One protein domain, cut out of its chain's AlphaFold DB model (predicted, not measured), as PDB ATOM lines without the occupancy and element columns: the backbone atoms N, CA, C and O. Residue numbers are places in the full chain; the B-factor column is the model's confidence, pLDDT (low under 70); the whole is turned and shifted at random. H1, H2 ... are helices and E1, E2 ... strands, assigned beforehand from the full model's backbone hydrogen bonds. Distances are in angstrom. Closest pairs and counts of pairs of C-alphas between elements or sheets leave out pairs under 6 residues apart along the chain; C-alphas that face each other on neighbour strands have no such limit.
ATOM      1  N   SER A   3     -27.102  39.827  19.214       96.12
ATOM      2  CA  SER A   3     -27.347  38.942  18.071       96.12
ATOM      3  C   SER A   3     -28.626  38.146  18.301       96.12
ATOM      4  O   SER A   3     -28.884  37.717  19.425       96.12
ATOM      5  N   PHE A   4     -29.394  37.923  17.239       96.31
ATOM      6  CA  PHE A   4     -30.703  37.275  17.295       96.31
ATOM      7  C   PHE A   4     -30.804  36.172  16.239       96.31
ATOM      8  O   PHE A   4     -30.130  36.235  15.209       96.31
ATOM      9  N   CYS A   5     -31.651  35.176  16.487       95.00
ATOM     10  CA  CYS A   5     -32.007  34.174  15.491       95.00
ATOM     11  C   CYS A   5     -32.797  34.830  14.354       95.00
ATOM     12  O   CYS A   5     -33.817  35.473  14.596       95.00
ATOM     13  N   ALA A   6     -32.361  34.629  13.111       97.06
ATOM     14  CA  ALA A   6     -33.009  35.225  11.944       97.06
ATOM     15  C   ALA A   6     -34.417  34.662  11.660       97.06
ATOM     16  O   ALA A   6     -35.190  35.309  10.965       97.06
ATOM     17  N   ALA A   7     -34.756  33.478  12.187       98.00
ATOM     18  CA  ALA A   7     -36.048  32.836  11.948       98.00
ATOM     19  C   ALA A   7     -37.138  33.261  12.949       98.00
ATOM     20  O   ALA A   7     -38.273  33.492  12.549       98.00
ATOM     21  N   CYS A   8     -36.807  33.357  14.243       96.00
ATOM     22  CA  CYS A   8     -37.791  33.595  15.312       96.00
ATOM     23  C   CYS A   8     -37.517  34.836  16.174       96.00
ATOM     24  O   CYS A   8     -38.346  35.192  17.006       96.00
ATOM     25  N   GLY A   9     -36.364  35.489  16.014       94.75
ATOM     26  CA  GLY A   9     -36.009  36.690  16.772       94.75
ATOM     27  C   GLY A   9     -35.483  36.450  18.192       94.75
ATOM     28  O   GLY A   9     -35.141  37.422  18.862       94.75
ATOM     29  N   SER A  10     -35.357  35.203  18.663       93.56
ATOM     30  CA  SER A  10     -34.777  34.915  19.985       93.56
ATOM     31  C   SER A  10     -33.353  35.465  20.114       93.56
ATOM     32  O   SER A  10     -32.543  35.341  19.194       93.56
ATOM     33  N   GLY A  11     -33.034  36.063  21.265       93.50
ATOM     34  CA  GLY A  11     -31.684  36.545  21.560       93.50
ATOM     35  C   GLY A  11     -30.701  35.385  21.717       93.50
ATOM     36  O   GLY A  11     -30.956  34.464  22.485       93.50
ATOM     37  N   LEU A  12     -29.579  35.440  20.999       93.19
ATOM     38  CA  LEU A  12     -28.546  34.401  21.021       93.19
ATOM     39  C   LEU A  12     -27.346  34.829  21.863       93.19
ATOM     40  O   LEU A  12     -26.949  34.132  22.789       93.19
ATOM     41  N   PHE A  13     -26.779  35.997  21.546       95.56
ATOM     42  CA  PHE A  13     -25.527  36.448  22.144       95.56
ATOM     43  C   PHE A  13     -25.557  37.928  22.474       95.56
ATOM     44  O   PHE A  13     -26.046  38.751  21.687       95.56
ATOM     45  N   TYR A  14     -24.912  38.277  23.579       96.19
ATOM     46  CA  TYR A  14     -24.537  39.645  23.885       96.19
ATOM     47  C   TYR A  14     -23.017  39.770  24.006       96.19
ATOM     48  O   TYR A  14     -22.345  38.947  24.616       96.19
ATOM     49  N   ARG A  15     -22.461  40.801  23.368       96.88
ATOM     50  CA  ARG A  15     -21.037  41.152  23.444       96.88
ATOM     51  C   ARG A  15     -20.905  42.628  23.756       96.88
ATOM     52  O   ARG A  15     -21.508  43.455  23.062       96.88
ATOM     53  N   ASN A  16     -20.088  42.977  24.737       95.88
ATOM     54  CA  ASN A  16     -19.802  44.364  25.075       95.88
ATOM     55  C   ASN A  16     -18.307  44.535  25.327       95.88
ATOM     56  O   ASN A  16     -17.845  44.323  26.435       95.88
ATOM     57  N   ALA A  17     -17.556  44.952  24.308       94.38
ATOM     58  CA  ALA A  17     -16.108  45.105  24.428       94.38
ATOM     59  C   ALA A  17     -15.679  46.197  25.427       94.38
ATOM     60  O   ALA A  17     -14.552  46.154  25.904       94.38
ATOM     61  N   ALA A  18     -16.553  47.161  25.744       96.25
ATOM     62  CA  ALA A  18     -16.237  48.240  26.678       96.25
ATOM     63  C   ALA A  18     -16.392  47.813  28.146       96.25
ATOM     64  O   ALA A  18     -15.596  48.218  28.984       96.25
ATOM     65  N   VAL A  19     -17.414  47.009  28.459       93.62
ATOM     66  CA  VAL A  19     -17.747  46.613  29.843       93.62
ATOM     67  C   VAL A  19     -17.336  45.168  30.151       93.62
ATOM     68  O   VAL A  19     -16.960  44.867  31.276       93.62
ATOM     69  N   LEU A  20     -17.390  44.278  29.157       93.44
ATOM     70  CA  LEU A  20     -17.138  42.834  29.259       93.44
ATOM     71  C   LEU A  20     -16.183  42.371  28.132       93.44
ATOM     72  O   LEU A  20     -16.582  41.611  27.241       93.44
ATOM     73  N   PRO A  21     -14.932  42.867  28.100       95.69
ATOM     74  CA  PRO A  21     -13.989  42.546  27.033       95.69
ATOM     75  C   PRO A  21     -13.684  41.044  26.983       95.69
ATOM     76  O   PRO A  21     -13.396  40.418  27.997       95.69
ATOM     77  N   GLY A  22     -13.740  40.467  25.780       95.75
ATOM     78  CA  GLY A  22     -13.455  39.047  25.546       95.75
ATOM     79  C   GLY A  22     -14.581  38.081  25.925       95.75
ATOM     80  O   GLY A  22     -14.465  36.894  25.634       95.75
ATOM     81  N   LEU A  23     -15.679  38.566  26.514       95.81
ATOM     82  CA  LEU A  23     -16.798  37.725  26.932       95.81
ATOM     83  C   LEU A  23     -17.943  37.720  25.913       95.81
ATOM     84  O   LEU A  23     -18.191  38.688  25.184       95.81
ATOM     85  N   VAL A  24     -18.656  36.597  25.896       96.00
ATOM     86  CA  VAL A  24     -19.913  36.415  25.174       96.00
ATOM     87  C   VAL A  24     -20.948  35.938  26.179       96.00
ATOM     88  O   VAL A  24     -20.837  34.830  26.691       96.00
ATOM     89  N   ASP A  25     -21.952  36.768  26.436       94.56
ATOM     90  CA  ASP A  25     -23.098  36.383  27.251       94.56
ATOM     91  C   ASP A  25     -24.073  35.554  26.417       94.56
ATOM     92  O   ASP A  25     -24.443  35.937  25.298       94.56
ATOM     93  N   VAL A  26     -24.509  34.442  27.003       94.12
ATOM     94  CA  VAL A  26     -25.539  33.538  26.485       94.12
ATOM     95  C   VAL A  26     -26.683  33.517  27.494       94.12
ATOM     96  O   VAL A  26     -26.453  33.506  28.700       94.12
ATOM     97  N   GLN A  27     -27.922  33.528  27.012       92.19
ATOM     98  CA  GLN A  27     -29.089  33.466  27.887       92.19
ATOM     99  C   GLN A  27     -29.291  32.024  28.361       92.19
ATOM    100  O   GLN A  27     -29.648  31.165  27.564       92.19
ATOM    101  N   THR A  28     -29.089  31.746  29.651       93.00
ATOM    102  CA  THR A  28     -29.265  30.389  30.207       93.00
ATOM    103  C   THR A  28     -30.651  29.812  29.908       93.00
ATOM    104  O   THR A  28     -30.783  28.633  29.604       93.00
ATOM    105  N   SER A  29     -31.689  30.653  29.901       90.75
ATOM    106  CA  SER A  29     -33.068  30.250  29.598       90.75
ATOM    107  C   SER A  29     -33.294  29.751  28.166       90.75
ATOM    108  O   SER A  29     -34.379  29.261  27.870       90.75
ATOM    109  N   THR A  30     -32.311  29.887  27.268       90.81
ATOM    110  CA  THR A  30     -32.378  29.350  25.900       90.81
ATOM    111  C   THR A  30     -31.622  28.030  25.727       90.81
ATOM    112  O   THR A  30     -31.479  27.575  24.596       90.81
ATOM    113  N   LEU A  31     -31.084  27.452  26.804       92.62
ATOM    114  CA  LEU A  31     -30.465  26.125  26.787       92.62
ATOM    115  C   LEU A  31     -31.534  25.026  26.831       92.62
ATOM    116  O   LEU A  31     -32.641  25.261  27.307       92.62
ATOM    117  N   ASP A  32     -31.175  23.824  26.374       94.69
ATOM    118  CA  ASP A  32     -32.064  22.653  26.437       94.69
ATOM    119  C   ASP A  32     -32.399  22.262  27.887       94.69
ATOM    120  O   ASP A  32     -33.519  21.851  28.175       94.69
ATOM    121  N   ASP A  33     -31.435  22.436  28.798       96.06
ATOM    122  CA  ASP A  33     -31.599  22.295  30.248       96.06
ATOM    123  C   ASP A  33     -31.082  23.567  30.952       96.06
ATOM    124  O   ASP A  33     -29.880  23.695  31.214       96.06
ATOM    125  N   PRO A  34     -31.959  24.554  31.215       94.62
ATOM    126  CA  PRO A  34     -31.584  25.779  31.921       94.62
ATOM    127  C   PRO A  34     -31.175  25.548  33.380       94.62
ATOM    128  O   PRO A  34     -30.366  26.313  33.914       94.62
ATOM    129  N   ASP A  35     -31.705  24.503  34.018       95.88
ATOM    130  CA  ASP A  35     -31.463  24.207  35.433       95.88
ATOM    131  C   ASP A  35     -30.068  23.605  35.660       95.88
ATOM    132  O   ASP A  35     -29.537  23.673  36.771       95.88
ATOM    133  N   ALA A  36     -29.414  23.107  34.603       96.31
ATOM    134  CA  ALA A  36     -28.017  22.675  34.641       96.31
ATOM    135  C   ALA A  36     -27.021  23.819  34.928       96.31
ATOM    136  O   ALA A  36     -25.890  23.557  35.348       96.31
ATOM    137  N   LEU A  37     -27.404  25.081  34.696       94.81
ATOM    138  CA  LEU A  37     -26.544  26.258  34.882       94.81
ATOM    139  C   LEU A  37     -27.281  27.387  35.631       94.81
ATOM    140  O   LEU A  37     -27.487  28.470  35.071       94.81
ATOM    141  N   PRO A  38     -27.661  27.181  36.905       94.00
ATOM    142  CA  PRO A  38     -28.466  28.148  37.638       94.00
ATOM    143  C   PRO A  38     -27.700  29.466  37.870       94.00
ATOM    144  O   PRO A  38     -26.476  29.453  38.051       94.00
ATOM    145  N   PRO A  39     -28.391  30.624  37.909       93.62
ATOM    146  CA  PRO A  39     -27.753  31.901  38.214       93.62
ATOM    147  C   PRO A  39     -27.063  31.896  39.584       93.62
ATOM    148  O   PRO A  39     -27.657  31.519  40.591       93.62
ATOM    149  N   THR A  40     -25.822  32.379  39.641       94.81
ATOM    150  CA  THR A  40     -25.014  32.405  40.877       94.81
ATOM    151  C   THR A  40     -24.866  33.797  41.487       94.81
ATOM    152  O   THR A  40     -24.463  33.935  42.640       94.81
ATOM    153  N   VAL A  41     -25.186  34.846  40.724       94.94
ATOM    154  CA  VAL A  41     -25.026  36.244  41.134       94.94
ATOM    155  C   VAL A  41     -26.195  37.093  40.654       94.94
ATOM    156  O   VAL A  41     -26.830  36.803  39.643       94.94
ATOM    157  N   GLN A  42     -26.462  38.177  41.379       95.56
ATOM    158  CA  GLN A  42     -27.488  39.153  41.028       95.56
ATOM    159  C   GLN A  42     -26.814  40.513  40.813       95.56
ATOM    160  O   GLN A  42     -26.206  41.062  41.729       95.56
ATOM    161  N   VAL A  43     -26.898  41.039  39.591       94.25
ATOM    162  CA  VAL A  43     -26.212  42.266  39.146       94.25
ATOM    163  C   VAL A  43     -27.241  43.391  38.958       94.25
ATOM    164  O   VAL A  43     -28.409  43.107  38.706       94.25
ATOM    165  N   GLN A  44     -26.825  44.657  39.092       94.94
ATOM    166  CA  GLN A  44     -27.690  45.855  39.005       94.94
ATOM    167  C   GLN A  44     -28.815  45.894  40.058       94.94
ATOM    168  O   GLN A  44     -29.982  46.117  39.753       94.94
ATOM    169  N   VAL A  45     -28.477  45.655  41.327       97.44
ATOM    170  CA  VAL A  45     -29.458  45.625  42.429       97.44
ATOM    171  C   VAL A  45     -29.638  46.966  43.149       97.44
ATOM    172  O   VAL A  45     -30.314  47.004  44.174       97.44
ATOM    173  N   ALA A  46     -29.040  48.051  42.647       97.56
ATOM    174  CA  ALA A  46     -29.057  49.361  43.301       97.56
ATOM    175  C   ALA A  46     -30.481  49.935  43.427       97.56
ATOM    176  O   ALA A  46     -30.835  50.477  44.471       97.56
ATOM    177  N   GLU A  47     -31.325  49.723  42.416       97.56
ATOM    178  CA  GLU A  47     -32.718  50.185  42.368       97.56
ATOM    179  C   GLU A  47     -33.731  49.071  42.690       97.56
ATOM    180  O   GLU A  47     -34.935  49.213  42.464       97.56
ATOM    181  N   ARG A  48     -33.267  47.929  43.210       97.00
ATOM    182  CA  ARG A  48     -34.135  46.795  43.542       97.00
ATOM    183  C   ARG A  48     -35.128  47.160  44.650       97.00
ATOM    184  O   ARG A  48     -34.741  47.637  45.714       97.00
ATOM    185  N   LEU A  49     -36.393  46.782  44.459       97.44
ATOM    186  CA  LEU A  49     -37.415  46.847  45.508       97.44
ATOM    187  C   LEU A  49     -37.026  45.992  46.723       97.44
ATOM    188  O   LEU A  49     -36.658  44.829  46.577       97.44
ATOM    189  N   GLY A  50     -37.152  46.540  47.935       96.31
ATOM    190  CA  GLY A  50     -36.652  45.892  49.157       96.31
ATOM    191  C   GLY A  50     -37.147  44.456  49.370       96.31
ATOM    192  O   GLY A  50     -36.360  43.588  49.746       96.31
ATOM    193  N   TRP A  51     -38.414  44.180  49.052       96.88
ATOM    194  CA  TRP A  51     -39.028  42.858  49.220       96.88
ATOM    195  C   TRP A  51     -38.488  41.789  48.253       96.88
ATOM    196  O   TRP A  51     -38.562  40.606  48.570       96.88
ATOM    197  N   MET A  52     -37.855  42.157  47.128       97.12
ATOM    198  CA  MET A  52     -37.262  41.176  46.198       97.12
ATOM    199  C   MET A  52     -36.117  40.366  46.817       97.12
ATOM    200  O   MET A  52     -35.747  39.325  46.285       97.12
ATOM    201  N   LYS A  53     -35.541  40.822  47.935       95.75
ATOM    202  CA  LYS A  53     -34.535  40.054  48.686       95.75
ATOM    203  C   LYS A  53     -35.111  38.779  49.311       95.75
ATOM    204  O   LYS A  53     -34.371  37.817  49.462       95.75
ATOM    205  N   HIS A  54     -36.410  38.777  49.603       96.25
ATOM    206  CA  HIS A  54     -37.104  37.736  50.369       96.25
ATOM    207  C   HIS A  54     -38.287  37.132  49.601       96.25
ATOM    208  O   HIS A  54     -39.072  36.382  50.161       96.25
ATOM    209  N   VAL A  55     -38.444  37.446  48.307       96.88
ATOM    210  CA  VAL A  55     -39.585  36.961  47.504       96.88
ATOM    211  C   VAL A  55     -39.666  35.430  47.454       96.88
ATOM    212  O   VAL A  55     -40.755  34.878  47.428       96.88
ATOM    213  N   HIS A  56     -38.515  34.762  47.496       94.50
ATOM    214  CA  HIS A  56     -38.378  33.306  47.508       94.50
ATOM    215  C   HIS A  56     -38.769  32.659  48.850       94.50
ATOM    216  O   HIS A  56     -38.793  31.443  48.954       94.50
ATOM    217  N   GLU A  57     -39.034  33.458  49.886       97.00
ATOM    218  CA  GLU A  57     -39.497  32.990  51.200       97.00
ATOM    219  C   GLU A  57     -41.032  33.057  51.318       97.00
ATOM    220  O   GLU A  57     -41.603  32.624  52.320       97.00
ATOM    221  N   LEU A  58     -41.716  33.639  50.324       96.94
ATOM    222  CA  LEU A  58     -43.174  33.725  50.306       96.94
ATOM    223  C   LEU A  58     -43.797  32.335  50.095       96.94
ATOM    224  O   LEU A  58     -43.183  31.489  49.449       96.94
TER     225      LEU A  58
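What this domain is: This is residues 3 to 58 of the 66 residues of the protein "CENP-V/GFA domain-containing protein" of Candidatus Accumulibacter sp. SK-12 (UniProt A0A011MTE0). There is little regular structure: a two-strand hairpin, E1 and E2, at one end, and residues 27 to 49 leading to helix H1 at the other. The printed part has 56 residues, 17, under half, in E1, E2 and H1 in that order; the sheet is antiparallel, the class mixed. It is only just loose, close to extended: radius of gyration of the C-alphas 14.9 A, spans 39 by 30 by 20 A.

Where its parts are: Find C-alpha 11 at (-31.684, 36.545, 21.560); from there E1, residues 11 to 16, runs 14.7 A. E2, residues 20 to 26, runs 12.8 A. H1, residues 50 to 53, ends at (-34.535, 40.054, 48.686), C-alpha 53.

How they stand to each other: Hairpin E1 and E2 is antiparallel at 168 degrees; look at N 14 and O 25, 2.9 A, within hydrogen-bond range. H1, apart from E1, is too short for any O i to N i+4 pair.

The domain as a whole: The farthest C-alphas, 6 and 57, are 39.9 A apart. The printed part has no cut, link E2 to H1 is long, and no printed residue is under 70 in pLDDT.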